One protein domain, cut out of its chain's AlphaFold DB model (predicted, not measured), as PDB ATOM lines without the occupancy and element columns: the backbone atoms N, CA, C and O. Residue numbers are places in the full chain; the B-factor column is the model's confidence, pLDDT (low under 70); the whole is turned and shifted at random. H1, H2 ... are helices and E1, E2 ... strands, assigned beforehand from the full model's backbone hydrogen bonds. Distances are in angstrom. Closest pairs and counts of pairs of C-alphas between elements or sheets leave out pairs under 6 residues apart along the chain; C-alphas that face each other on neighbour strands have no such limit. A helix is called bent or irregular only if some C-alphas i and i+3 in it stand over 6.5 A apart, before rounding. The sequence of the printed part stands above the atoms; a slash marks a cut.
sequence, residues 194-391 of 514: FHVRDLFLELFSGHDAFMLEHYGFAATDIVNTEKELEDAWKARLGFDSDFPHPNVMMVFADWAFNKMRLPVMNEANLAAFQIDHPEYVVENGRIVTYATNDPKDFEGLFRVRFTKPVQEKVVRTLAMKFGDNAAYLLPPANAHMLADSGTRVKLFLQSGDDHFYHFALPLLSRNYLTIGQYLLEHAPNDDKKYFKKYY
ATOM      1  N   PHE A 194      -2.392  29.816  14.200       87.44
ATOM      2  CA  PHE A 194      -1.785  29.523  15.502       87.44
ATOM      3  C   PHE A 194      -2.080  28.092  15.976       87.44
ATOM      4  O   PHE A 194      -1.187  27.425  16.484       87.44
ATOM      5  N   HIS A 195      -3.288  27.575  15.729       89.75
ATOM      6  CA  HIS A 195      -3.616  26.185  16.043       89.75
ATOM      7  C   HIS A 195      -2.863  25.194  15.154       89.75
ATOM      8  O   HIS A 195      -2.420  24.163  15.648       89.75
ATOM      9  N   VAL A 196      -2.712  25.490  13.857       91.38
ATOM     10  CA  VAL A 196      -1.962  24.628  12.930       91.38
ATOM     11  C   VAL A 196      -0.489  24.573  13.334       91.38
ATOM     12  O   VAL A 196       0.089  23.490  13.373       91.38
ATOM     13  N   ARG A 197       0.095  25.719  13.702       92.75
ATOM     14  CA  ARG A 197       1.459  25.810  14.230       92.75
ATOM     15  C   ARG A 197       1.638  24.983  15.505       92.75
ATOM     16  O   ARG A 197       2.560  24.176  15.571       92.75
ATOM     17  N   ASP A 198       0.774  25.169  16.501       93.50
ATOM     18  CA  ASP A 198       0.879  24.449  17.775       93.50
ATOM     19  C   ASP A 198       0.710  22.942  17.571       93.50
ATOM     20  O   ASP A 198       1.495  22.146  18.082       93.50
ATOM     21  N   LEU A 199      -0.276  22.549  16.762       92.62
ATOM     22  CA  LEU A 199      -0.513  21.155  16.405       92.62
ATOM     23  C   LEU A 199       0.696  20.539  15.696       92.62
ATOM     24  O   LEU A 199       1.066  19.407  15.997       92.62
ATOM     25  N   PHE A 200       1.317  21.279  14.778       94.94
ATOM     26  CA  PHE A 200       2.524  20.841  14.091       94.94
ATOM     27  C   PHE A 200       3.679  20.617  15.070       94.94
ATOM     28  O   PHE A 200       4.273  19.544  15.068       94.94
ATOM     29  N   LEU A 201       3.976  21.582  15.942       96.25
ATOM     30  CA  LEU A 201       5.068  21.437  16.908       96.25
ATOM     31  C   LEU A 201       4.805  20.289  17.890       96.25
ATOM     32  O   LEU A 201       5.683  19.462  18.117       96.25
ATOM     33  N   GLU A 202       3.587  20.182  18.421       94.25
ATOM     34  CA  GLU A 202       3.230  19.097  19.337       94.25
ATOM     35  C   GLU A 202       3.351  17.708  18.689       94.25
ATOM     36  O   GLU A 202       3.786  16.766  19.351       94.25
ATOM     37  N   LEU A 203       2.983  17.578  17.411       93.50
ATOM     38  CA  LEU A 203       3.025  16.305  16.693       93.50
ATOM     39  C   LEU A 203       4.439  15.953  16.203       93.50
ATOM     40  O   LEU A 203       4.841  14.793  16.277       93.50
ATOM     41  N   PHE A 204       5.202  16.925  15.698       96.00
ATOM     42  CA  PHE A 204       6.462  16.655  14.997       96.00
ATOM     43  C   PHE A 204       7.720  16.830  15.852       96.00
ATOM     44  O   PHE A 204       8.725  16.201  15.525       96.00
ATOM     45  N   SER A 205       7.680  17.550  16.982       95.12
ATOM     46  CA  SER A 205       8.857  17.668  17.864       95.12
ATOM     47  C   SER A 205       9.306  16.331  18.466       95.12
ATOM     48  O   SER A 205      10.487  16.123  18.736       95.12
ATOM     49  N   GLY A 206       8.399  15.355  18.595       93.19
ATOM     50  CA  GLY A 206       8.754  13.975  18.958       93.19
ATOM     51  C   GLY A 206       9.662  13.267  17.938       93.19
ATOM     52  O   GLY A 206      10.203  12.202  18.231       93.19
ATOM     53  N   HIS A 207       9.846  13.855  16.754       95.19
ATOM     54  CA  HIS A 207      10.691  13.356  15.674       95.19
ATOM     55  C   HIS A 207      11.902  14.258  15.386       95.19
ATOM     56  O   HIS A 207      12.599  14.021  14.400       95.19
ATOM     57  N   ASP A 208      12.200  15.244  16.239       96.69
ATOM     58  CA  ASP A 208      13.296  16.196  16.010       96.69
ATOM     59  C   ASP A 208      14.656  15.508  15.862       96.69
ATOM     60  O   ASP A 208      15.436  15.883  14.994       96.69
ATOM     61  N   ALA A 209      14.932  14.453  16.639       95.75
ATOM     62  CA  ALA A 209      16.179  13.695  16.512       95.75
ATOM     63  C   ALA A 209      16.360  13.105  15.101       95.75
ATOM     64  O   ALA A 209      17.444  13.187  14.530       95.75
ATOM     65  N   PHE A 210      15.281  12.573  14.519       94.75
ATOM     66  CA  PHE A 210      15.276  12.053  13.153       94.75
ATOM     67  C   PHE A 210      15.446  13.179  12.125       94.75
ATOM     68  O   PHE A 210      16.254  13.063  11.207       94.75
ATOM     69  N   MET A 211      14.726  14.295  12.283       95.81
ATOM     70  CA  MET A 211      14.850  15.425  11.356       95.81
ATOM     71  C   MET A 211      16.254  16.047  11.391       95.81
ATOM     72  O   MET A 211      16.823  16.348  10.342       95.81
ATOM     73  N   LEU A 212      16.858  16.161  12.576       96.69
ATOM     74  CA  LEU A 212      18.223  16.659  12.747       96.69
ATOM     75  C   LEU A 212      19.252  15.744  12.078       96.69
ATOM     76  O   LEU A 212      20.170  16.249  11.437       96.69
ATOM     77  N   GLU A 213      19.093  14.424  12.187       94.88
ATOM     78  CA  GLU A 213      19.983  13.455  11.540       94.88
ATOM     79  C   GLU A 213      19.912  13.540  10.007       94.88
ATOM     80  O   GLU A 213      20.946  13.574   9.340       94.88
ATOM     81  N   HIS A 214      18.703  13.612   9.443       94.62
ATOM     82  CA  HIS A 214      18.496  13.514   7.996       94.62
ATOM     83  C   HIS A 214      18.549  14.851   7.248       94.62
ATOM     84  O   HIS A 214      18.933  14.883   6.078       94.62
ATOM     85  N   TYR A 215      18.162  15.944   7.903       95.81
ATOM     86  CA  TYR A 215      18.018  17.264   7.284       95.81
ATOM     87  C   TYR A 215      18.839  18.355   7.978       95.81
ATOM     88  O   TYR A 215      19.063  19.428   7.415       95.81
ATOM     89  N   GLY A 216      19.328  18.098   9.194       96.88
ATOM     90  CA  GLY A 216      20.136  19.053   9.947       96.88
ATOM     91  C   GLY A 216      19.346  20.210  10.560       96.88
ATOM     92  O   GLY A 216      19.969  21.240  10.840       96.88
ATOM     93  N   PHE A 217      18.029  20.044  10.738       98.06
ATOM     94  CA  PHE A 217      17.114  20.970  11.416       98.06
ATOM     95  C   PHE A 217      15.982  20.206  12.136       98.06
ATOM     96  O   PHE A 217      15.704  19.055  11.808       98.06
ATOM     97  N   ALA A 218      15.336  20.847  13.107       98.12
ATOM     98  CA  ALA A 218      14.193  20.342  13.873       98.12
ATOM     99  C   ALA A 218      12.852  20.917  13.368       98.12
ATOM    100  O   ALA A 218      12.823  21.860  12.573       98.12
ATOM    101  N   ALA A 219      11.719  20.411  13.867       97.31
ATOM    102  CA  ALA A 219      10.393  20.929  13.515       97.31
ATOM    103  C   ALA A 219      10.251  22.428  13.843       97.31
ATOM    104  O   ALA A 219       9.715  23.202  13.048       97.31
ATOM    105  N   THR A 220      10.801  22.874  14.977       97.56
ATOM    106  CA  THR A 220      10.808  24.294  15.370       97.56
ATOM    107  C   THR A 220      11.515  25.191  14.361       97.56
ATOM    108  O   THR A 220      11.118  26.343  14.188       97.56
ATOM    109  N   ASP A 221      12.535  24.677  13.675       97.81
ATOM    110  CA  ASP A 221      13.315  25.453  12.714       97.81
ATOM    111  C   ASP A 221      12.521  25.748  11.439       97.81
ATOM    112  O   ASP A 221      12.704  26.814  10.858       97.81
ATOM    113  N   ILE A 222      11.593  24.870  11.034       96.25
ATOM    114  CA  ILE A 222      10.682  25.129   9.904       96.25
ATOM    115  C   ILE A 222       9.807  26.350  10.212       96.25
ATOM    116  O   ILE A 222       9.720  27.276   9.406       96.25
ATOM    117  N   VAL A 223       9.206  26.371  11.405       95.19
ATOM    118  CA  VAL A 223       8.318  27.455  11.851       95.19
ATOM    119  C   VAL A 223       9.076  28.770  12.016       95.19
ATOM    120  O   VAL A 223       8.619  29.823  11.575       95.19
ATOM    121  N   ASN A 224      10.255  28.718  12.641       95.19
ATOM    122  CA  ASN A 224      11.084  29.906  12.828       95.19
ATOM    123  C   ASN A 224      11.601  30.441  11.490       95.19
ATOM    124  O   ASN A 224      11.614  31.652  11.299       95.19
ATOM    125  N   THR A 225      11.960  29.562  10.549       95.38
ATOM    126  CA  THR A 225      12.398  29.973   9.211       95.38
ATOM    127  C   THR A 225      11.290  30.719   8.472       95.38
ATOM    128  O   THR A 225      11.569  31.778   7.930       95.38
ATOM    129  N   GLU A 226      10.036  30.243   8.483       92.81
ATOM    130  CA  GLU A 226       8.917  30.977   7.856       92.81
ATOM    131  C   GLU A 226       8.829  32.413   8.378       92.81
ATOM    132  O   GLU A 226       8.850  33.369   7.602       92.81
ATOM    133  N   LYS A 227       8.786  32.547   9.709       91.12
ATOM    134  CA  LYS A 227       8.655  33.833  10.385       91.12
ATOM    135  C   LYS A 227       9.829  34.758  10.075       91.12
ATOM    136  O   LYS A 227       9.627  35.928   9.780       91.12
ATOM    137  N   GLU A 228      11.051  34.239  10.141       92.81
ATOM    138  CA  GLU A 228      12.261  35.023   9.889       92.81
ATOM    139  C   GLU A 228      12.365  35.458   8.420       92.81
ATOM    140  O   GLU A 228      12.817  36.568   8.148       92.81
ATOM    141  N   LEU A 229      11.898  34.637   7.474       92.94
ATOM    142  CA  LEU A 229      11.824  35.014   6.061       92.94
ATOM    143  C   LEU A 229      10.737  36.059   5.790       92.94
ATOM    144  O   LEU A 229      10.958  36.960   4.982       92.94
ATOM    145  N   GLU A 230       9.588  35.964   6.461       90.56
ATOM    146  CA  GLU A 230       8.545  36.994   6.411       90.56
ATOM    147  C   GLU A 230       9.049  38.326   6.978       90.56
ATOM    148  O   GLU A 230       8.896  39.368   6.337       90.56
ATOM    149  N   ASP A 231       9.688  38.297   8.150       88.50
ATOM    150  CA  ASP A 231      10.264  39.482   8.784       88.50
ATOM    151  C   ASP A 231      11.354  40.101   7.873       88.50
ATOM    152  O   ASP A 231      11.362  41.313   7.649       88.50
ATOM    153  N   ALA A 232      12.193  39.273   7.235       90.00
ATOM    154  CA  ALA A 232      13.203  39.726   6.274       90.00
ATOM    155  C   ALA A 232      12.624  40.252   4.952       90.00
ATOM    156  O   ALA A 232      13.228  41.108   4.305       90.00
ATOM    157  N   TRP A 233      11.476  39.748   4.499       90.75
ATOM    158  CA  TRP A 233      10.763  40.321   3.356       90.75
ATOM    159  C   TRP A 233      10.217  41.714   3.703       90.75
ATOM    160  O   TRP A 233      10.499  42.671   2.983       90.75
ATOM    161  N   LYS A 234       9.558  41.867   4.863       87.88
ATOM    162  CA  LYS A 234       9.036  43.163   5.346       87.88
ATOM    163  C   LYS A 234      10.134  44.209   5.534       87.88
ATOM    164  O   LYS A 234       9.916  45.379   5.234       87.88
ATOM    165  N   ALA A 235      11.312  43.793   5.999       87.75
ATOM    166  CA  ALA A 235      12.470  44.667   6.200       87.75
ATOM    167  C   ALA A 235      12.974  45.337   4.907       87.75
ATOM    168  O   ALA A 235      13.651  46.361   4.975       87.75
ATOM    169  N   ARG A 236      12.639  44.775   3.738       88.88
ATOM    170  CA  ARG A 236      13.104  45.233   2.422       88.88
ATOM    171  C   ARG A 236      12.049  46.002   1.626       88.88
ATOM    172  O   ARG A 236      12.330  46.410   0.501       88.88
ATOM    173  N   LEU A 237      10.857  46.209   2.180       87.81
ATOM    174  CA  LEU A 237       9.827  47.016   1.529       87.81
ATOM    175  C   LEU A 237      10.262  48.488   1.476       87.81
ATOM    176  O   LEU A 237      10.647  49.077   2.491       87.81
ATOM    177  N   GLY A 238      10.222  49.067   0.280       83.00
ATOM    178  CA  GLY A 238      10.449  50.492   0.041       83.00
ATOM    179  C   GLY A 238       9.162  51.305   0.139       83.00
ATOM    180  O   GLY A 238       8.063  50.767   0.015       83.00
ATOM    181  N   PHE A 239       9.306  52.609   0.365       72.56
ATOM    182  CA  PHE A 239       8.225  53.585   0.258       72.56
ATOM    183  C   PHE A 239       8.583  54.595  -0.831       72.56
ATOM    184  O   PHE A 239       9.424  55.458  -0.587       72.56
ATOM    185  N   ASP A 240       7.958  54.463  -2.005       61.16
ATOM    186  CA  ASP A 240       8.367  55.107  -3.261       61.16
ATOM    187  C   ASP A 240       9.865  54.882  -3.590       61.16
ATOM    188  O   ASP A 240      10.699  54.572  -2.735       61.16
ATOM    189  N   SER A 241      10.239  54.921  -4.867       57.84
ATOM    190  CA  SER A 241      11.609  54.580  -5.265       57.84
ATOM    191  C   SER A 241      12.622  55.534  -4.607       57.84
ATOM    192  O   SER A 241      12.582  56.740  -4.835       57.84
ATOM    193  N   ASP A 242      13.506  54.961  -3.775       61.84
ATOM    194  CA  ASP A 242      14.659  55.541  -3.048       61.84
ATOM    195  C   ASP A 242      14.538  55.764  -1.526       61.84
ATOM    196  O   ASP A 242      15.564  56.065  -0.899       61.84
ATOM    197  N   PHE A 243      13.375  55.571  -0.887       70.62
ATOM    198  CA  PHE A 243      13.266  55.706   0.576       70.62
ATOM    199  C   PHE A 243      12.883  54.399   1.286       70.62
ATOM    200  O   PHE A 243      11.931  53.725   0.885       70.62
ATOM    201  N   PRO A 244      13.568  54.042   2.395       77.56
ATOM    202  CA  PRO A 244      13.134  52.927   3.220       77.56
ATOM    203  C   PRO A 244      11.747  53.180   3.803       77.56
ATOM    204  O   PRO A 244      11.430  54.305   4.203       77.56
ATOM    205  N   HIS A 245      10.941  52.125   3.927       82.25
ATOM    206  CA  HIS A 245       9.653  52.226   4.606       82.25
ATOM    207  C   HIS A 245       9.827  52.836   6.019       82.25
ATOM    208  O   HIS A 245      10.772  52.467   6.720       82.25
ATOM    209  N   PRO A 246       8.933  53.726   6.504       83.56
ATOM    210  CA  PRO A 246       9.096  54.412   7.794       83.56
ATOM    211  C   PRO A 246       9.390  53.491   8.987       83.56
ATOM    212  O   PRO A 246      10.168  53.846   9.871       83.56
ATOM    213  N   ASN A 247       8.835  52.276   8.988       83.62
ATOM    214  CA  ASN A 247       9.145  51.260  10.002       83.62
ATOM    215  C   ASN A 247      10.637  50.889  10.041       83.62
ATOM    216  O   ASN A 247      11.187  50.722  11.122       83.62
ATOM    217  N   VAL A 248      11.306  50.796   8.889       85.69
ATOM    218  CA  VAL A 248      12.755  50.542   8.805       85.69
ATOM    219  C   VAL A 248      13.530  51.672   9.477       85.69
ATOM    220  O   VAL A 248      14.439  51.432  10.269       85.69
ATOM    221  N   MET A 249      13.113  52.910   9.216       86.31
ATOM    222  CA  MET A 249      13.722  54.103   9.801       86.31
ATOM    223  C   MET A 249      13.534  54.149  11.319       86.31
ATOM    224  O   MET A 249      14.459  54.524  12.037       86.31
ATOM    225  N   MET A 250      12.366  53.730  11.817       89.12
ATOM    226  CA  MET A 250      12.110  53.593  13.253       89.12
ATOM    227  C   MET A 250      13.003  52.529  13.894       89.12
ATOM    228  O   MET A 250      13.630  52.811  14.910       89.12
ATOM    229  N   VAL A 251      13.119  51.345  13.284       90.50
ATOM    230  CA  VAL A 251      13.981  50.264  13.795       90.50
ATOM    231  C   VAL A 251      15.440  50.717  13.860       90.50
ATOM    232  O   VAL A 251      16.098  50.530  14.885       90.50
ATOM    233  N   PHE A 252      15.936  51.385  12.814       90.38
ATOM    234  CA  PHE A 252      17.279  51.963  12.827       90.38
ATOM    235  C   PHE A 252      17.441  53.020  13.928       90.38
ATOM    236  O   PHE A 252      18.445  53.017  14.643       90.38
ATOM    237  N   ALA A 253      16.470  53.926  14.079       90.44
ATOM    238  CA  ALA A 253      16.528  54.976  15.090       90.44
ATOM    239  C   ALA A 253      16.577  54.392  16.507       90.44
ATOM    240  O   ALA A 253      17.440  54.786  17.293       90.44
ATOM    241  N   ASP A 254      15.718  53.417  16.812       92.62
ATOM    242  CA  ASP A 254      15.679  52.729  18.104       92.62
ATOM    243  C   ASP A 254      16.999  52.008  18.395       92.62
ATOM    244  O   ASP A 254      17.570  52.141  19.484       92.62
ATOM    245  N   TRP A 255      17.538  51.285  17.411       94.19
ATOM    246  CA  TRP A 255      18.851  50.655  17.528       94.19
ATOM    247  C   TRP A 255      19.954  51.693  17.799       94.19
ATOM    248  O   TRP A 255      20.744  51.546  18.737       94.19
ATOM    249  N   ALA A 256      19.979  52.792  17.043       91.81
ATOM    250  CA  ALA A 256      21.013  53.812  17.162       91.81
ATOM    251  C   ALA A 256      20.924  54.609  18.474       91.81
ATOM    252  O   ALA A 256      21.961  54.939  19.054       91.81
ATOM    253  N   PHE A 257      19.723  54.877  18.997       91.31
ATOM    254  CA  PHE A 257      19.555  55.483  20.323       91.31
ATOM    255  C   PHE A 257      20.106  54.583  21.431       91.31
ATOM    256  O   PHE A 257      20.767  55.078  22.346       91.31
ATOM    257  N   ASN A 258      19.910  53.267  21.310       90.44
ATOM    258  CA  ASN A 258      20.424  52.291  22.270       90.44
ATOM    259  C   ASN A 258      21.947  52.093  22.180       90.44
ATOM    260  O   ASN A 258      22.583  51.799  23.192       90.44
ATOM    261  N   LYS A 259      22.547  52.256  20.993       90.62
ATOM    262  CA  LYS A 259      23.970  51.946  20.754       90.62
ATOM    263  C   LYS A 259      24.893  53.169  20.701       90.62
ATOM    264  O   LYS A 259      26.048  53.065  21.107       90.62
ATOM    265  N   MET A 260      24.427  54.316  20.196       78.44
ATOM    266  CA  MET A 260      25.298  55.408  19.717       78.44
ATOM    267  C   MET A 260      24.874  56.824  20.150       78.44
ATOM    268  O   MET A 260      25.455  57.803  19.683       78.44
ATOM    269  N   ARG A 261      23.896  56.968  21.060       72.12
ATOM    270  CA  ARG A 261      23.290  58.240  21.536       72.12
ATOM    271  C   ARG A 261      22.525  59.066  20.484       72.12
ATOM    272  O   ARG A 261      21.595  59.759  20.885       72.12
ATOM    273  N   LEU A 262      22.880  59.025  19.193       78.12
ATOM    274  CA  LEU A 262      22.186  59.742  18.110       78.12
ATOM    275  C   LEU A 262      22.030  58.878  16.839       78.12
ATOM    276  O   LEU A 262      22.990  58.215  16.438       78.12
ATOM    277  N   PRO A 263      20.869  58.930  16.155       81.12
ATOM    278  CA  PRO A 263      20.591  58.155  14.947       81.12
ATOM    279  C   PRO A 263      21.181  58.811  13.692       81.12
ATOM    280  O   PRO A 263      20.474  59.398  12.876       81.12
ATOM    281  N   VAL A 264      22.502  58.724  13.531       84.50
ATOM    282  CA  VAL A 264      23.188  59.194  12.317       84.50
ATOM    283  C   VAL A 264      23.323  58.035  11.329       84.50
ATOM    284  O   VAL A 264      24.031  57.072  11.614       84.50
ATOM    285  N   MET A 265      22.692  58.134  10.157       84.25
ATOM    286  CA  MET A 265      22.918  57.189   9.056       84.25
ATOM    287  C   MET A 265      24.198  57.561   8.307       84.25
ATOM    288  O   MET A 265      24.247  58.538   7.566       84.25
ATOM    289  N   ASN A 266      25.247  56.780   8.529       88.25
ATOM    290  CA  ASN A 266      26.477  56.791   7.746       88.25
ATOM    291  C   ASN A 266      26.907  55.339   7.503       88.25
ATOM    292  O   ASN A 266      26.373  54.425   8.129       88.25
ATOM    293  N   GLU A 267      27.868  55.127   6.613       88.50
ATOM    294  CA  GLU A 267      28.295  53.787   6.203       88.50
ATOM    295  C   GLU A 267      28.735  52.901   7.382       88.50
ATOM    296  O   GLU A 267      28.295  51.759   7.486       88.50
ATOM    297  N   ALA A 268      29.518  53.438   8.324       89.44
ATOM    298  CA  ALA A 268      29.977  52.689   9.495       89.44
ATOM    299  C   ALA A 268      28.815  52.286  10.421       89.44
ATOM    300  O   ALA A 268      28.749  51.152  10.896       89.44
ATOM    301  N   ASN A 269      27.874  53.203  10.643       90.94
ATOM    302  CA  ASN A 269      26.706  52.971  11.484       90.94
ATOM    303  C   ASN A 269      25.728  51.988  10.836       90.94
ATOM    304  O   ASN A 269      25.162  51.153  11.530       90.94
ATOM    305  N   LEU A 270      25.547  52.058   9.518       91.25
ATOM    306  CA  LEU A 270      24.711  51.118   8.777       91.25
ATOM    307  C   LEU A 270      25.343  49.719   8.725       91.25
ATOM    308  O   LEU A 270      24.635  48.732   8.901       91.25
ATOM    309  N   ALA A 271      26.668  49.620   8.588       90.62
ATOM    310  CA  ALA A 271      27.371  48.341   8.689       90.62
ATOM    311  C   ALA A 271      27.210  47.711  10.085       90.62
ATOM    312  O   ALA A 271      26.929  46.519  10.199       90.62
ATOM    313  N   ALA A 272      27.328  48.509  11.153       91.88
ATOM    314  CA  ALA A 272      27.078  48.040  12.516       91.88
ATOM    315  C   ALA A 272      25.604  47.657  12.746       91.88
ATOM    316  O   ALA A 272      25.333  46.663  13.418       91.88
ATOM    317  N   PHE A 273      24.662  48.401  12.158       92.75
ATOM    318  CA  PHE A 273      23.237  48.081  12.195       92.75
ATOM    319  C   PHE A 273      22.955  46.725  11.548       92.75
ATOM    320  O   PHE A 273      22.330  45.883  12.178       92.75
ATOM    321  N   GLN A 274      23.480  46.477  10.344       92.31
ATOM    322  CA  GLN A 274      23.295  45.207   9.636       92.31
ATOM    323  C   GLN A 274      23.887  44.005  10.390       92.31
ATOM    324  O   GLN A 274      23.364  42.901  10.282       92.31
ATOM    325  N   ILE A 275      24.960  44.183  11.170       91.50
ATOM    326  CA  ILE A 275      25.497  43.100  12.013       91.50
ATOM    327  C   ILE A 275      24.477  42.682  13.081       91.50
ATOM    328  O   ILE A 275      24.285  41.488  13.311       91.50
ATOM    329  N   ASP A 276      23.833  43.655  13.728       92.06
ATOM    330  CA  ASP A 276      22.824  43.401  14.762       92.06
ATOM    331  C   ASP A 276      21.457  43.011  14.159       92.06
ATOM    332  O   ASP A 276      20.675  42.315  14.807       92.06
ATOM    333  N   HIS A 277      21.195  43.434  12.919       91.19
ATOM    334  CA  HIS A 277      19.949  43.252  12.177       91.19
ATOM    335  C   HIS A 277      20.214  42.698  10.760       91.19
ATOM    336  O   HIS A 277      20.068  43.419   9.765       91.19
ATOM    337  N   PRO A 278      20.632  41.423  10.644       90.94
ATOM    338  CA  PRO A 278      21.094  40.821   9.388       90.94
ATOM    339  C   PRO A 278      20.014  40.701   8.304       90.94
ATOM    340  O   PRO A 278      20.332  40.443   7.143       90.94
ATOM    341  N   GLU A 279      18.742  40.861   8.662       89.25
ATOM    342  CA  GLU A 279      17.612  40.932   7.739       89.25
ATOM    343  C   GLU A 279      17.597  42.216   6.892       89.25
ATOM    344  O   GLU A 279      17.035  42.217   5.794       89.25
ATOM    345  N   TYR A 280      18.249  43.284   7.364       89.38
ATOM    346  CA  TYR A 280      18.437  44.518   6.608       89.38
ATOM    347  C   TYR A 280      19.735  44.459   5.821       89.38
ATOM    348  O   TYR A 280      20.781  44.034   6.304       89.38
ATOM    349  N   VAL A 281      19.673  44.926   4.584       85.88
ATOM    350  CA  VAL A 281      20.791  44.858   3.651       85.88
ATOM    351  C   VAL A 281      21.293  46.265   3.440       85.88
ATOM    352  O   VAL A 281      20.497  47.145   3.126       85.88
ATOM    353  N   VAL A 282      22.594  46.478   3.586       87.75
ATOM    354  CA  VAL A 282      23.224  47.766   3.318       87.75
ATOM    355  C   VAL A 282      24.118  47.645   2.094       87.75
ATOM    356  O   VAL A 282      25.054  46.851   2.069       87.75
ATOM    357  N   GLU A 283      23.850  48.467   1.086       86.69
ATOM    358  CA  GLU A 283      24.677  48.594  -0.114       86.69
ATOM    359  C   GLU A 283      24.918  50.077  -0.394       86.69
ATOM    360  O   GLU A 283      24.021  50.907  -0.249       86.69
ATOM    361  N   ASN A 284      26.151  50.434  -0.767       84.62
ATOM    362  CA  ASN A 284      26.541  51.814  -1.088       84.62
ATOM    363  C   ASN A 284      26.136  52.843  -0.008       84.62
ATOM    364  O   ASN A 284      25.701  53.954  -0.315       84.62
ATOM    365  N   GLY A 285      26.244  52.458   1.271       82.94
ATOM    366  CA  GLY A 285      25.905  53.319   2.406       82.94
ATOM    367  C   GLY A 285      24.406  53.602   2.569       82.94
ATOM    368  O   GLY A 285      24.052  54.622   3.160       82.94
ATOM    369  N   ARG A 286      23.526  52.737   2.049       86.56
ATOM    370  CA  ARG A 286      22.066  52.841   2.189       86.56
ATOM    371  C   ARG A 286      21.445  51.485   2.492       86.56
ATOM    372  O   ARG A 286      21.956  50.464   2.049       86.56
ATOM    373  N   ILE A 287      20.330  51.492   3.220       88.50
ATOM    374  CA  ILE A 287      19.505  50.292   3.382       88.50
ATOM    375  C   ILE A 287      18.807  50.022   2.045       88.50
ATOM    376  O   ILE A 287      18.135  50.905   1.517       88.50
ATOM    377  N   VAL A 288      18.996  48.825   1.499       88.31
ATOM    378  CA  VAL A 288      18.390  48.384   0.241       88.31
ATOM    379  C   VAL A 288      16.915  48.103   0.469       88.31
ATOM    380  O   VAL A 288      16.552  47.289   1.321       88.31
ATOM    381  N   THR A 289      16.080  48.740  -0.340       89.56
ATOM    382  CA  THR A 289      14.639  48.514  -0.366       89.56
ATOM    383  C   THR A 289      14.135  48.382  -1.792       89.56
ATOM    384  O   THR A 289      14.771  48.875  -2.720       89.56
ATOM    385  N   TYR A 290      12.987  47.734  -1.945       90.62
ATOM    386  CA  TYR A 290      12.373  47.404  -3.226       90.62
ATOM    387  C   TYR A 290      10.945  47.940  -3.274       90.62
ATOM    388  O   TYR A 290      10.207  47.822  -2.289       90.62
ATOM    389  N   ALA A 291      10.553  48.522  -4.404       89.44
ATOM    390  CA  ALA A 291       9.194  48.982  -4.623       89.44
ATOM    391  C   ALA A 291       8.230  47.800  -4.818       89.44
ATOM    392  O   ALA A 291       8.598  46.728  -5.302       89.44
ATOM    393  N   THR A 292       6.965  48.002  -4.448       89.94
ATOM    394  CA  THR A 292       5.896  47.006  -4.635       89.94
ATOM    395  C   THR A 292       5.151  47.175  -5.962       89.94
ATOM    396  O   THR A 292       4.328  46.333  -6.301       89.94
ATOM    397  N   ASN A 293       5.452  48.227  -6.727       89.62
ATOM    398  CA  ASN A 293       4.762  48.606  -7.962       89.62
ATOM    399  C   ASN A 293       5.674  48.649  -9.207       89.62
ATOM    400  O   ASN A 293       5.218  49.075 -10.265       89.62
ATOM    401  N   ASP A 294       6.938  48.215  -9.110       91.62
ATOM    402  CA  ASP A 294       7.838  48.075 -10.264       91.62
ATOM    403  C   ASP A 294       8.289  46.608 -10.412       91.62
ATOM    404  O   ASP A 294       9.008  46.094  -9.550       91.62
ATOM    405  N   PRO A 295       7.929  45.922 -11.514       94.56
ATOM    406  CA  PRO A 295       8.356  44.549 -11.784       94.56
ATOM    407  C   PRO A 295       9.870  44.306 -11.738       94.56
ATOM    408  O   PRO A 295      10.294  43.177 -11.486       94.56
ATOM    409  N   LYS A 296      10.701  45.337 -11.944       94.00
ATOM    410  CA  LYS A 296      12.169  45.236 -11.840       94.00
ATOM    411  C   LYS A 296      12.651  44.922 -10.426       94.00
ATOM    412  O   LYS A 296      13.701  44.306 -10.263       94.00
ATOM    413  N   ASP A 297      11.888  45.327  -9.418       92.75
ATOM    414  CA  ASP A 297      12.264  45.202  -8.013       92.75
ATOM    415  C   ASP A 297      11.868  43.843  -7.412       92.75
ATOM    416  O   ASP A 297      12.389  43.432  -6.370       92.75
ATOM    417  N   PHE A 298      10.990  43.094  -8.084       94.06
ATOM    418  CA  PHE A 298      10.428  41.850  -7.556       94.06
ATOM    419  C   PHE A 298      11.448  40.725  -7.404       94.06
ATOM    420  O   PHE A 298      11.350  39.950  -6.449       94.06
ATOM    421  N   GLU A 299      12.460  40.651  -8.273       93.38
ATOM    422  CA  GLU A 299      13.538  39.673  -8.109       93.38
ATOM    423  C   GLU A 299      14.258  39.880  -6.770       93.38
ATOM    424  O   GLU A 299      14.398  38.944  -5.981       93.38
ATOM    425  N   GLY A 300      14.660  41.116  -6.466       92.25
ATOM    426  CA  GLY A 300      15.351  41.442  -5.221       92.25
ATOM    427  C   GLY A 300      14.459  41.346  -3.979       92.25
ATOM    428  O   GLY A 300      14.919  40.892  -2.920       92.25
ATOM    429  N   LEU A 301      13.181  41.713  -4.114       92.81
ATOM    430  CA  LEU A 301      12.201  41.680  -3.031       92.81
ATOM    431  C   LEU A 301      11.875  40.247  -2.588       92.81
ATOM    432  O   LEU A 301      11.966  39.933  -1.399       92.81
ATOM    433  N   PHE A 302      11.544  39.362  -3.531       94.62
ATOM    434  CA  PHE A 302      11.088  37.996  -3.234       94.62
ATOM    435  C   PHE A 302      12.210  36.960  -3.150       94.62
ATOM    436  O   PHE A 302      11.971  35.815  -2.745       94.62
ATOM    437  N   ARG A 303      13.450  37.342  -3.477       94.81
ATOM    438  CA  ARG A 303      14.619  36.498  -3.233       94.81
ATOM    439  C   ARG A 303      14.779  36.229  -1.738       94.81
ATOM    440  O   ARG A 303      14.775  37.142  -0.907       94.81
ATOM    441  N   VAL A 304      14.961  34.960  -1.399       94.56
ATOM    442  CA  VAL A 304      15.291  34.499  -0.053       94.56
ATOM    443  C   VAL A 304      16.723  34.911   0.275       94.56
ATOM    444  O   VAL A 304      17.645  34.693  -0.512       94.56
ATOM    445  N   ARG A 305      16.908  35.495   1.460       89.50
ATOM    446  CA  ARG A 305      18.218  35.830   2.018       89.50
ATOM    447  C   ARG A 305      18.389  35.076   3.328       89.50
ATOM    448  O   ARG A 305      17.557  35.199   4.221       89.50
ATOM    449  N   PHE A 306      19.451  34.287   3.420       92.62
ATOM    450  CA  PHE A 306      19.749  33.516   4.621       92.62
ATOM    451  C   PHE A 306      20.527  34.379   5.610       92.62
ATOM    452  O   PHE A 306      21.621  34.848   5.304       92.62
ATOM    453  N   THR A 307      19.979  34.557   6.807       91.62
ATOM    454  CA  THR A 307      20.670  35.159   7.953       91.62
ATOM    455  C   THR A 307      21.241  34.095   8.891       91.62
ATOM    456  O   THR A 307      22.089  34.398   9.731       91.62
ATOM    457  N   LYS A 308      20.813  32.830   8.745       93.94
ATOM    458  CA  LYS A 308      21.273  31.692   9.554       93.94
ATOM    459  C   LYS A 308      21.483  30.435   8.698       93.94
ATOM    460  O   LYS A 308      20.647  30.150   7.840       93.94
ATOM    461  N   PRO A 309      22.489  29.589   9.004       95.88
ATOM    462  CA  PRO A 309      22.701  28.326   8.286       95.88
ATOM    463  C   PRO A 309      21.504  27.364   8.324       95.88
ATOM    464  O   PRO A 309      21.298  26.587   7.398       95.88
ATOM    465  N   VAL A 310      20.704  27.387   9.396       97.25
ATOM    466  CA  VAL A 310      19.533  26.504   9.522       97.25
ATOM    467  C   VAL A 310      18.424  26.860   8.525       97.25
ATOM    468  O   VAL A 310      17.807  25.957   7.966       97.25
ATOM    469  N   GLN A 311      18.234  28.151   8.228       96.44
ATOM    470  CA  GLN A 311      17.257  28.610   7.236       96.44
ATOM    471  C   GLN A 311      17.607  28.067   5.852       96.44
ATOM    472  O   GLN A 311      16.731  27.600   5.132       96.44
ATOM    473  N   GLU A 312      18.895  28.080   5.501       96.25
ATOM    474  CA  GLU A 312      19.369  27.535   4.232       96.25
ATOM    475  C   GLU A 312      19.033  26.047   4.104       96.25
ATOM    476  O   GLU A 312      18.513  25.624   3.073       96.25
ATOM    477  N   LYS A 313      19.247  25.253   5.159       97.25
ATOM    478  CA  LYS A 313      18.889  23.825   5.146       97.25
ATOM    479  C   LYS A 313      17.387  23.606   4.970       97.25
ATOM    480  O   LYS A 313      16.993  22.759   4.165       97.25
ATOM    481  N   VAL A 314      16.558  24.366   5.694       97.00
ATOM    482  CA  VAL A 314      15.090  24.296   5.587       97.00
ATOM    483  C   VAL A 314      14.650  24.650   4.168       97.00
ATOM    484  O   VAL A 314      13.972  23.854   3.520       97.00
ATOM    485  N   VAL A 315      15.085  25.800   3.652       96.56
ATOM    486  CA  VAL A 315      14.697  26.281   2.320       96.56
ATOM    487  C   VAL A 315      15.169  25.331   1.232       96.56
ATOM    488  O   VAL A 315      14.359  24.953   0.396       96.56
ATOM    489  N   ARG A 316      16.427  24.871   1.259       95.94
ATOM    490  CA  ARG A 316      16.938  23.910   0.264       95.94
ATOM    491  C   ARG A 316      16.163  22.590   0.286       95.94
ATOM    492  O   ARG A 316      15.900  22.025  -0.770       95.94
ATOM    493  N   THR A 317      15.764  22.114   1.466       95.44
ATOM    494  CA  THR A 317      14.972  20.877   1.603       95.44
ATOM    495  C   THR A 317      13.554  21.041   1.054       95.44
ATOM    496  O   THR A 317      13.015  20.129   0.423       95.44
ATOM    497  N   LEU A 318      12.958  22.216   1.266       95.31
ATOM    498  CA  LEU A 318      11.604  22.564   0.835       95.31
ATOM    499  C   LEU A 318      11.577  23.308  -0.511       95.31
ATOM    500  O   LEU A 318      10.558  23.900  -0.869       95.31
ATOM    501  N   ALA A 319      12.677  23.288  -1.259       95.50
ATOM    502  CA  ALA A 319      12.762  23.901  -2.573       95.50
ATOM    503  C   ALA A 319      12.491  22.891  -3.688       95.50
ATOM    504  O   ALA A 319      12.791  21.696  -3.592       95.50
ATOM    505  N   MET A 320      11.949  23.411  -4.781       94.31
ATOM    506  CA  MET A 320      11.914  22.749  -6.076       94.31
ATOM    507  C   MET A 320      12.497  23.667  -7.142       94.31
ATOM    508  O   MET A 320      12.376  24.891  -7.060       94.31
ATOM    509  N   LYS A 321      13.129  23.080  -8.153       94.75
ATOM    510  CA  LYS A 321      13.596  23.823  -9.319       94.75
ATOM    511  C   LYS A 321      12.421  24.101 -10.246       94.75
ATOM    512  O   LYS A 321      11.485  23.310 -10.354       94.75
ATOM    513  N   PHE A 322      12.491  25.215 -10.958       92.62
ATOM    514  CA  PHE A 322      11.589  25.464 -12.079       92.62
ATOM    515  C   PHE A 322      11.674  24.319 -13.100       92.62
ATOM    516  O   PHE A 322      12.759  23.978 -13.574       92.62
ATOM    517  N   GLY A 323      10.527  23.730 -13.425       93.00
ATOM    518  CA  GLY A 323      10.400  22.541 -14.265       93.00
ATOM    519  C   GLY A 323      10.204  21.239 -13.482       93.00
ATOM    520  O   GLY A 323       9.700  20.273 -14.055       93.00
ATOM    521  N   ASP A 324      10.504  21.193 -12.178       94.44
ATOM    522  CA  ASP A 324      10.323  19.976 -11.365       94.44
ATOM    523  C   ASP A 324       8.842  19.573 -11.248       94.44
ATOM    524  O   ASP A 324       8.527  18.400 -11.038       94.44
ATOM    525  N   ASN A 325       7.915  20.524 -11.416       94.75
ATOM    526  CA  ASN A 325       6.474  20.273 -11.368       94.75
ATOM    527  C   ASN A 325       5.858  19.996 -12.757       94.75
ATOM    528  O   ASN A 325       4.643  20.097 -12.907       94.75
ATOM    529  N   ALA A 326       6.651  19.657 -13.786       94.06
ATOM    530  CA  ALA A 326       6.179  19.494 -15.173       94.06
ATOM    531  C   ALA A 326       4.963  18.556 -15.324       94.06
ATOM    532  O   ALA A 326       4.092  18.788 -16.162       94.06
ATOM    533  N   ALA A 327       4.859  17.525 -14.475       92.94
ATOM    534  CA  ALA A 327       3.726  16.597 -14.460       92.94
ATOM    535  C   ALA A 327       2.369  17.279 -14.195       92.94
ATOM    536  O   ALA A 327       1.336  16.741 -14.588       92.94
ATOM    537  N   TYR A 328       2.355  18.464 -13.575       93.31
ATOM    538  CA  TYR A 328       1.143  19.245 -13.331       93.31
ATOM    539  C   TYR A 328       0.472  19.725 -14.628       93.31
ATOM    540  O   TYR A 328      -0.751  19.844 -14.682       93.31
ATOM    541  N   LEU A 329       1.248  19.953 -15.692       92.88
ATOM    542  CA  LEU A 329       0.737  20.370 -17.003       92.88
ATOM    543  C   LEU A 329       0.315  19.187 -17.886       92.88
ATOM    544  O   LEU A 329      -0.300  19.387 -18.929       92.88
ATOM    545  N   LEU A 330       0.632  17.955 -17.482       91.19
ATOM    546  CA  LEU A 330       0.364  16.743 -18.253       91.19
ATOM    547  C   LEU A 330      -0.893  16.017 -17.743       91.19
ATOM    548  O   LEU A 330      -1.290  16.194 -16.585       91.19
ATOM    549  N   PRO A 331      -1.518  15.145 -18.559       86.38
ATOM    550  CA  PRO A 331      -2.589  14.284 -18.083       86.38
ATOM    551  C   PRO A 331      -2.128  13.400 -16.910       86.38
ATOM    552  O   PRO A 331      -1.019  12.864 -16.945       86.38
ATOM    553  N   PRO A 332      -2.972  13.193 -15.882       84.00
ATOM    554  CA  PRO A 332      -4.368  13.630 -15.784       84.00
ATOM    555  C   PRO A 332      -4.557  15.019 -15.146       84.00
ATOM    556  O   PRO A 332      -5.698  15.423 -14.939       84.00
ATOM    557  N   ALA A 333      -3.482  15.721 -14.774       84.88
ATOM    558  CA  ALA A 333      -3.567  16.999 -14.073       84.88
ATOM    559  C   ALA A 333      -3.994  18.138 -15.007       84.88
ATOM    560  O   ALA A 333      -4.903  18.866 -14.637       84.88
ATOM    561  N   ASN A 334      -3.405  18.257 -16.205       87.94
ATOM    562  CA  ASN A 334      -3.770  19.248 -17.234       87.94
ATOM    563  C   ASN A 334      -3.945  20.679 -16.685       87.94
ATOM    564  O   ASN A 334      -4.929  21.345 -16.995       87.94
ATOM    565  N   ALA A 335      -3.039  21.114 -15.804       90.06
ATOM    566  CA  ALA A 335      -3.125  22.393 -15.100       90.06
ATOM    567  C   ALA A 335      -4.456  22.605 -14.352       90.06
ATOM    568  O   ALA A 335      -4.916  23.723 -14.185       90.06
ATOM    569  N   HIS A 336      -5.119  21.552 -13.885       87.75
ATOM    570  CA  HIS A 336      -6.399  21.698 -13.206       87.75
ATOM    571  C   HIS A 336      -6.203  22.316 -11.812       87.75
ATOM    572  O   HIS A 336      -5.427  21.790 -11.021       87.75
ATOM    573  N   MET A 337      -6.951  23.367 -11.444       88.38
ATOM    574  CA  MET A 337      -6.784  24.073 -10.150       88.38
ATOM    575  C   MET A 337      -6.859  23.162  -8.908       88.38
ATOM    576  O   MET A 337      -6.176  23.392  -7.915       88.38
ATOM    577  N   LEU A 338      -7.688  22.113  -8.959       86.75
ATOM    578  CA  LEU A 338      -7.797  21.086  -7.906       86.75
ATOM    579  C   LEU A 338      -6.806  19.909  -8.031       86.75
ATOM    580  O   LEU A 338      -6.870  18.959  -7.242       86.75
ATOM    581  N   ALA A 339      -5.934  19.903  -9.043       87.31
ATOM    582  CA  ALA A 339      -4.912  18.873  -9.189       87.31
ATOM    583  C   ALA A 339      -3.929  18.912  -8.017       87.31
ATOM    584  O   ALA A 339      -3.770  19.913  -7.320       87.31
ATOM    585  N   ASP A 340      -3.314  17.760  -7.762       83.56
ATOM    586  CA  ASP A 340      -2.250  17.707  -6.771       83.56
ATOM    587  C   ASP A 340      -0.982  18.322  -7.361       83.56
ATOM    588  O   ASP A 340      -0.750  18.221  -8.566       83.56
ATOM    589  N   SER A 341      -0.178  18.960  -6.519       86.62
ATOM    590  CA  SER A 341       1.024  19.674  -6.942       86.62
ATOM    591  C   SER A 341       2.116  19.505  -5.898       86.62
ATOM    592  O   SER A 341       1.842  19.532  -4.692       86.62
ATOM    593  N   GLY A 342       3.365  19.362  -6.351       85.94
ATOM    594  CA  GLY A 342       4.518  19.250  -5.453       85.94
ATOM    595  C   GLY A 342       4.730  20.502  -4.594       85.94
ATOM    596  O   GLY A 342       5.349  20.435  -3.531       85.94
ATOM    597  N   THR A 343       4.165  21.632  -5.019       87.75
ATOM    598  CA  THR A 343       4.234  22.923  -4.325       87.75
ATOM    599  C   THR A 343       3.561  22.895  -2.957       87.75
ATOM    600  O   THR A 343       3.897  23.708  -2.115       87.75
ATOM    601  N   ARG A 344       2.671  21.936  -2.660       87.19
ATOM    602  CA  ARG A 344       2.080  21.784  -1.313       87.19
ATOM    603  C   ARG A 344       3.099  21.436  -0.234       87.19
ATOM    604  O   ARG A 344       2.814  21.587   0.948       87.19
ATOM    605  N   VAL A 345       4.257  20.932  -0.642       90.12
ATOM    606  CA  VAL A 345       5.354  20.550   0.245       90.12
ATOM    607  C   VAL A 345       6.584  21.399  -0.040       90.12
ATOM    608  O   VAL A 345       7.228  21.889   0.883       90.12
ATOM    609  N   LYS A 346       6.919  21.561  -1.323       92.81
ATOM    610  CA  LYS A 346       8.108  22.277  -1.774       92.81
ATOM    611  C   LYS A 346       7.723  23.651  -2.312       92.81
ATOM    612  O   LYS A 346       7.461  23.808  -3.500       92.81
ATOM    613  N   LEU A 347       7.620  24.620  -1.412       88.94
ATOM    614  CA  LEU A 347       7.060  25.947  -1.688       88.94
ATOM    615  C   LEU A 347       8.082  26.961  -2.200       88.94
ATOM    616  O   LEU A 347       7.700  27.964  -2.800       88.94
ATOM    617  N   PHE A 348       9.369  26.716  -1.954       95.31
ATOM    618  CA  PHE A 348      10.424  27.593  -2.445       95.31
ATOM    619  C   PHE A 348      10.760  27.231  -3.888       95.31
ATOM    620  O   PHE A 348      10.923  26.056  -4.222       95.31
ATOM    621  N   LEU A 349      10.895  28.245  -4.739       95.12
ATOM    622  CA  LEU A 349      11.327  28.051  -6.120       95.12
ATOM    623  C   LEU A 349      12.814  28.354  -6.235       95.12
ATOM    624  O   LEU A 349      13.278  29.395  -5.774       95.12
ATOM    625  N   GLN A 350      13.559  27.437  -6.843       95.31
ATOM    626  CA  GLN A 350      14.995  27.551  -7.045       95.31
ATOM    627  C   GLN A 350      15.310  27.875  -8.510       95.31
ATOM    628  O   GLN A 350      14.933  27.122  -9.411       95.31
ATOM    629  N   SER A 351      16.057  28.960  -8.734       92.06
ATOM    630  CA  SER A 351      16.665  29.311 -10.021       92.06
ATOM    631  C   SER A 351      18.191  29.182  -9.929       92.06
ATOM    632  O   SER A 351      18.831  29.789  -9.071       92.06
ATOM    633  N   GLY A 352      18.796  28.371 -10.798       86.81
ATOM    634  CA  GLY A 352      20.219  28.026 -10.679       86.81
ATOM    635  C   GLY A 352      20.540  27.293  -9.368       86.81
ATOM    636  O   GLY A 352      19.674  26.631  -8.798       86.81
ATOM    637  N   ASP A 353      21.781  27.395  -8.891       83.31
ATOM    638  CA  ASP A 353      22.225  26.642  -7.706       83.31
ATOM    639  C   ASP A 353      21.964  27.371  -6.372       83.31
ATOM    640  O   ASP A 353      21.712  26.715  -5.356       83.31
ATOM    641  N   ASP A 354      21.914  28.709  -6.386       88.25
ATOM    642  CA  ASP A 354      21.931  29.536  -5.166       88.25
ATOM    643  C   ASP A 354      20.853  30.634  -5.090       88.25
ATOM    644  O   ASP A 354      20.871  31.455  -4.170       88.25
ATOM    645  N   HIS A 355      19.897  30.681  -6.026       93.81
ATOM    646  CA  HIS A 355      18.787  31.637  -5.949       93.81
ATOM    647  C   HIS A 355      17.504  30.915  -5.558       93.81
ATOM    648  O   HIS A 355      17.017  30.055  -6.290       93.81
ATOM    649  N   PHE A 356      16.954  31.294  -4.409       96.56
ATOM    650  CA  PHE A 356      15.693  30.784  -3.885       96.56
ATOM    651  C   PHE A 356      14.699  31.928  -3.775       96.56
ATOM    652  O   PHE A 356      15.077  33.044  -3.415       96.56
ATOM    653  N   TYR A 357      13.434  31.644  -4.051       95.75
ATOM    654  CA  TYR A 357      12.354  32.621  -4.027       95.75
ATOM    655  C   TYR A 357      11.193  32.112  -3.185       95.75
ATOM    656  O   TYR A 357      10.888  30.915  -3.187       95.75
ATOM    657  N   HIS A 358      10.540  33.035  -2.481       94.38
ATOM    658  CA  HIS A 358       9.343  32.758  -1.699       94.38
ATOM    659  C   HIS A 358       8.287  33.822  -1.984       94.38
ATOM    660  O   HIS A 358       8.417  34.959  -1.545       94.38
ATOM    661  N   PHE A 359       7.247  33.447  -2.725       93.56
ATOM    662  CA  PHE A 359       6.219  34.385  -3.189       93.56
ATOM    663  C   PHE A 359       4.982  34.421  -2.296       93.56
ATOM    664  O   PHE A 359       4.154  35.311  -2.421       93.56
ATOM    665  N   ALA A 360       4.810  33.448  -1.405       84.31
ATOM    666  CA  ALA A 360       3.524  33.249  -0.765       84.31
ATOM    667  C   ALA A 360       3.697  32.842   0.696       84.31
ATOM    668  O   ALA A 360       3.641  31.667   1.057       84.31
ATOM    669  N   LEU A 361       3.897  33.870   1.522       72.94
ATOM    670  CA  LEU A 361       4.229  33.747   2.939       72.94
ATOM    671  C   LEU A 361       3.287  32.791   3.701       72.94
ATOM    672  O   LEU A 361       3.804  31.894   4.357       72.94
ATOM    673  N   PRO A 362       1.945  32.853   3.553       75.56
ATOM    674  CA  PRO A 362       1.036  31.971   4.294       75.56
ATOM    675  C   PRO A 362       0.940  30.530   3.764       75.56
ATOM    676  O   PRO A 362       0.340  29.675   4.422       75.56
ATOM    677  N   LEU A 363       1.490  30.218   2.578       79.94
ATOM    678  CA  LEU A 363       1.362  28.863   2.023       79.94
ATOM    679  C   LEU A 363       2.161  27.832   2.824       79.94
ATOM    680  O   LEU A 363       1.827  26.647   2.774       79.94
ATOM    681  N   LEU A 364       3.208  28.248   3.537       84.81
ATOM    682  CA  LEU A 364       4.055  27.331   4.292       84.81
ATOM    683  C   LEU A 364       3.364  26.869   5.572       84.81
ATOM    684  O   LEU A 364       3.163  25.669   5.770       84.81
ATOM    685  N   SER A 365       2.879  27.811   6.370       85.94
ATOM    686  CA  SER A 365       2.138  27.534   7.600       85.94
ATOM    687  C   SER A 365       0.882  26.700   7.420       85.94
ATOM    688  O   SER A 365       0.642  25.767   8.189       85.94
ATOM    689  N   ARG A 366       0.083  26.963   6.385       85.44
ATOM    690  CA  ARG A 366      -1.121  26.154   6.126       85.44
ATOM    691  C   ARG A 366      -0.792  24.699   5.751       85.44
ATOM    692  O   ARG A 366      -1.650  23.829   5.887       85.44
ATOM    693  N   ASN A 367       0.433  24.443   5.287       89.88
ATOM    694  CA  ASN A 367       0.906  23.140   4.829       89.88
ATOM    695  C   ASN A 367       1.835  22.435   5.828       89.88
ATOM    696  O   ASN A 367       2.312  21.344   5.521       89.88
ATOM    697  N   TYR A 368       2.065  22.984   7.025       92.75
ATOM    698  CA  TYR A 368       2.987  22.414   8.014       92.75
ATOM    699  C   TYR A 368       2.793  20.915   8.269       92.75
ATOM    700  O   TYR A 368       3.760  20.157   8.248       92.75
ATOM    701  N   LEU A 369       1.550  20.466   8.467       92.19
ATOM    702  CA  LEU A 369       1.263  19.049   8.722       92.19
ATOM    703  C   LEU A 369       1.646  18.165   7.526       92.19
ATOM    704  O   LEU A 369       2.244  17.104   7.705       92.19
ATOM    705  N   THR A 370       1.352  18.630   6.309       91.31
ATOM    706  CA  THR A 370       1.718  17.955   5.057       91.31
ATOM    707  C   THR A 370       3.234  17.918   4.876       91.31
ATOM    708  O   THR A 370       3.780  16.874   4.528       91.31
ATOM    709  N   ILE A 371       3.922  19.030   5.156       94.31
ATOM    710  CA  ILE A 371       5.383  19.146   5.088       94.31
ATOM    711  C   ILE A 371       6.037  18.183   6.082       94.31
ATOM    712  O   ILE A 371       6.877  17.379   5.687       94.31
ATOM    713  N   GLY A 372       5.619  18.205   7.349       94.81
ATOM    714  CA  GLY A 372       6.145  17.306   8.377       94.81
ATOM    715  C   GLY A 372       5.961  15.840   7.998       94.81
ATOM    716  O   GLY A 372       6.914  15.063   8.047       94.81
ATOM    717  N   GLN A 373       4.760  15.462   7.544       93.31
ATOM    718  CA  GLN A 373       4.496  14.099   7.083       93.31
ATOM    719  C   GLN A 373       5.397  13.721   5.902       93.31
ATOM    720  O   GLN A 373       5.975  12.634   5.902       93.31
ATOM    721  N   TYR A 374       5.535  14.613   4.920       93.38
ATOM    722  CA  TYR A 374       6.373  14.379   3.752       93.38
ATOM    723  C   TYR A 374       7.832  14.137   4.138       93.38
ATOM    724  O   TYR A 374       8.422  13.183   3.638       93.38
ATOM    725  N   LEU A 375       8.392  14.950   5.039       94.69
ATOM    726  CA  LEU A 375       9.775  14.810   5.500       94.69
ATOM    727  C   LEU A 375      10.004  13.472   6.219       94.69
ATOM    728  O   LEU A 375      11.011  12.807   6.006       94.69
ATOM    729  N   LEU A 376       9.053  13.015   7.034       93.81
ATOM    730  CA  LEU A 376       9.186  11.698   7.664       93.81
ATOM    731  C   LEU A 376       9.077  10.548   6.650       93.81
ATOM    732  O   LEU A 376       9.734   9.523   6.814       93.81
ATOM    733  N   GLU A 377       8.242  10.697   5.620       92.81
ATOM    734  CA  GLU A 377       7.993   9.662   4.609       92.81
ATOM    735  C   GLU A 377       9.082   9.587   3.523       92.81
ATOM    736  O   GLU A 377       9.352   8.500   3.009       92.81
ATOM    737  N   HIS A 378       9.720  10.715   3.197       90.69
ATOM    738  CA  HIS A 378      10.656  10.877   2.076       90.69
ATOM    739  C   HIS A 378      12.066  11.277   2.534       90.69
ATOM    740  O   HIS A 378      12.780  11.999   1.833       90.69
ATOM    741  N   ALA A 379      12.478  10.822   3.718       88.12
ATOM    742  CA  ALA A 379      13.832  11.032   4.209       88.12
ATOM    743  C   ALA A 379      14.895  10.526   3.214       88.12
ATOM    744  O   ALA A 379      14.707   9.469   2.594       88.12
ATOM    745  N   PRO A 380      16.028  11.243   3.056       81.50
ATOM    746  CA  PRO A 380      17.161  10.769   2.270       81.50
ATOM    747  C   PRO A 380      17.565   9.351   2.690       81.50
ATOM    748  O   PRO A 380      17.616   9.042   3.879       81.50
ATOM    749  N   ASN A 381      17.868   8.500   1.705       77.06
ATOM    750  CA  ASN A 381      18.102   7.053   1.851       77.06
ATOM    751  C   ASN A 381      16.846   6.197   2.115       77.06
ATOM    752  O   ASN A 381      16.969   5.016   2.432       77.06
ATOM    753  N   ASP A 382      15.655   6.763   1.888       61.94
ATOM    754  CA  ASP A 382      14.392   6.038   1.710       61.94
ATOM    755  C   ASP A 382      14.012   5.161   2.924       61.94
ATOM    756  O   ASP A 382      13.527   4.032   2.778       61.94
ATOM    757  N   ASP A 383      14.201   5.684   4.148       69.38
ATOM    758  CA  ASP A 383      13.775   5.024   5.391       69.38
ATOM    759  C   ASP A 383      12.246   5.088   5.587       69.38
ATOM    760  O   ASP A 383      11.702   5.531   6.601       69.38
ATOM    761  N   LYS A 384      11.516   4.530   4.617       75.94
ATOM    762  CA  LYS A 384      10.074   4.259   4.703       75.94
ATOM    763  C   LYS A 384       9.723   3.382   5.909       75.94
ATOM    764  O   LYS A 384       8.542   3.259   6.252       75.94
ATOM    765  N   LYS A 385      10.710   2.733   6.546       85.75
ATOM    766  CA  LYS A 385      10.493   1.959   7.771       85.75
ATOM    767  C   LYS A 385      10.300   2.892   8.957       85.75
ATOM    768  O   LYS A 385       9.422   2.587   9.760       85.75
ATOM    769  N   TYR A 386      11.027   4.009   9.046       91.00
ATOM    770  CA  TYR A 386      10.830   4.988  10.115       91.00
ATOM    771  C   TYR A 386       9.389   5.501  10.130       91.00
ATOM    772  O   TYR A 386       8.687   5.335  11.129       91.00
ATOM    773  N   PHE A 387       8.906   6.018   8.997       91.38
ATOM    774  CA  PHE A 387       7.544   6.544   8.874       91.38
ATOM    775  C   PHE A 387       6.479   5.527   9.306       91.38
ATOM    776  O   PHE A 387       5.634   5.804  10.161       91.38
ATOM    777  N   LYS A 388       6.562   4.298   8.784       90.38
ATOM    778  CA  LYS A 388       5.624   3.221   9.134       90.38
ATOM    779  C   LYS A 388       5.725   2.805  10.603       90.38
ATOM    780  O   LYS A 388       4.707   2.527  11.228       90.38
ATOM    781  N   LYS A 389       6.939   2.735  11.155       90.12
ATOM    782  CA  LYS A 389       7.200   2.215  12.505       90.12
ATOM    783  C   LYS A 389       6.918   3.230  13.608       90.12
ATOM    784  O   LYS A 389       6.480   2.819  14.676       90.12
ATOM    785  N   TYR A 390       7.198   4.509  13.378       91.06
ATOM    786  CA  TYR A 390       7.195   5.524  14.431       91.06
ATOM    787  C   TYR A 390       6.079   6.552  14.280       91.06
ATOM    788  O   TYR A 390       5.576   7.009  15.302       91.06
ATOM    789  N   TYR A 391       5.665   6.873  13.048       91.50
ATOM    790  CA  TYR A 391       4.595   7.843  12.794       91.50
ATOM    791  C   TYR A 391       3.230   7.172  12.572       91.50
ATOM    792  O   TYR A 391       2.227   7.626  13.121       91.50
TER     793      TYR A 391
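AT A GLANCE: This is residues 194 to 391 of the 514 residues of an uncharacterized protein of Mucilaginibacter sp. SG538B (UniProt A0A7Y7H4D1). The domain is elongated, with a cluster of helices, H1, H2, H6, H8 and H9, next to a small sheet of E1, E2 and E3, and a small head of H3 and H4 at the far end of the long axis, reached by long links. H2 runs from the cluster towards that head, H10 follows H9 at the opposite end, and H7 with its long loop makes another corner. The 198 printed residues hold ten named helices and three strands, in the order H1 to H6, E1, H7, E2, E3, H8 to H10; the class is mostly helix, and the mixed sheet runs E1, E2, E3. It is only just compact, close to loose, with a radius of gyration of the C-alphas of 19.7 A and spans of 60 by 38 by 32 A.

IN THESE COORDINATES: H1, residues 194 to 215, begins with C-alpha 194 at (-1.785, 29.523, 15.502); it is 24.7 A long and irregular, with C-alphas 206 and 209 7.8 A apart and a kink of 81 degrees near residue 207. H2 is residues 219 to 234, 23.7 A; H3 is 246 to 260, 20.1 A; H4 is 267 to 276, 14.5 A. H5 is 298 to 302, H6 309 to 317, E1 319 to 321, H7 326 to 329, E2 348 to 351, E3 355 to 357, H8 362 to 366 and H9 368 to 377. H10, 384 to 391, ends with C-alpha 391 at (4.595, 7.843, 12.794).

HOW THE PARTS SIT: H1 touches H2, closest at the C-alphas of Ser 205 and Ala 219, 5.6 A, and H9 at a shallow tilt of 25 degrees, the same way, closest at Phe 200 and Leu 369, 5.8 A. H2 touches H6, about perpendicular at 81 degrees, closest at Thr 225 and Gln 311, 5.4 A, and only just touches H8, with 3 pairs of C-alphas within 8 A. H3 and H4 only just touch, with 3 pairs, and are apart from H1. H6 stands up from the sheet; H5 only grazes it. E1 and E2 are parallel, with N 320 and O 348 at 2.9 A; E1, H7, E2 is a strand-helix-strand unit, parallel neighbours with a helix between, its crossover right-handed. E2 and E3 are an antiparallel hairpin, with N 351 and O 355 at 2.8 A. H9 touches H10, closest at Glu 377 and Phe 387, 5.3 A. Every O i to N i+4 pair is within hydrogen-bond range in H3, H4, H5, H6, H8, H9 and H10, with 13 of 18 in H1 and 11 of 12 in H2; H7 is too short for one.

THE WHOLE: The C-alphas of Arg 261 and Pro 331 are the two farthest apart, 64.6 A. The printed part has no cut. The links H2 to H3, H4 to H5 and H7 to E2 are long. The mean pLDDT of the printed part is 89.7, and residues 240 to 242 and 382 to 383 are under 70.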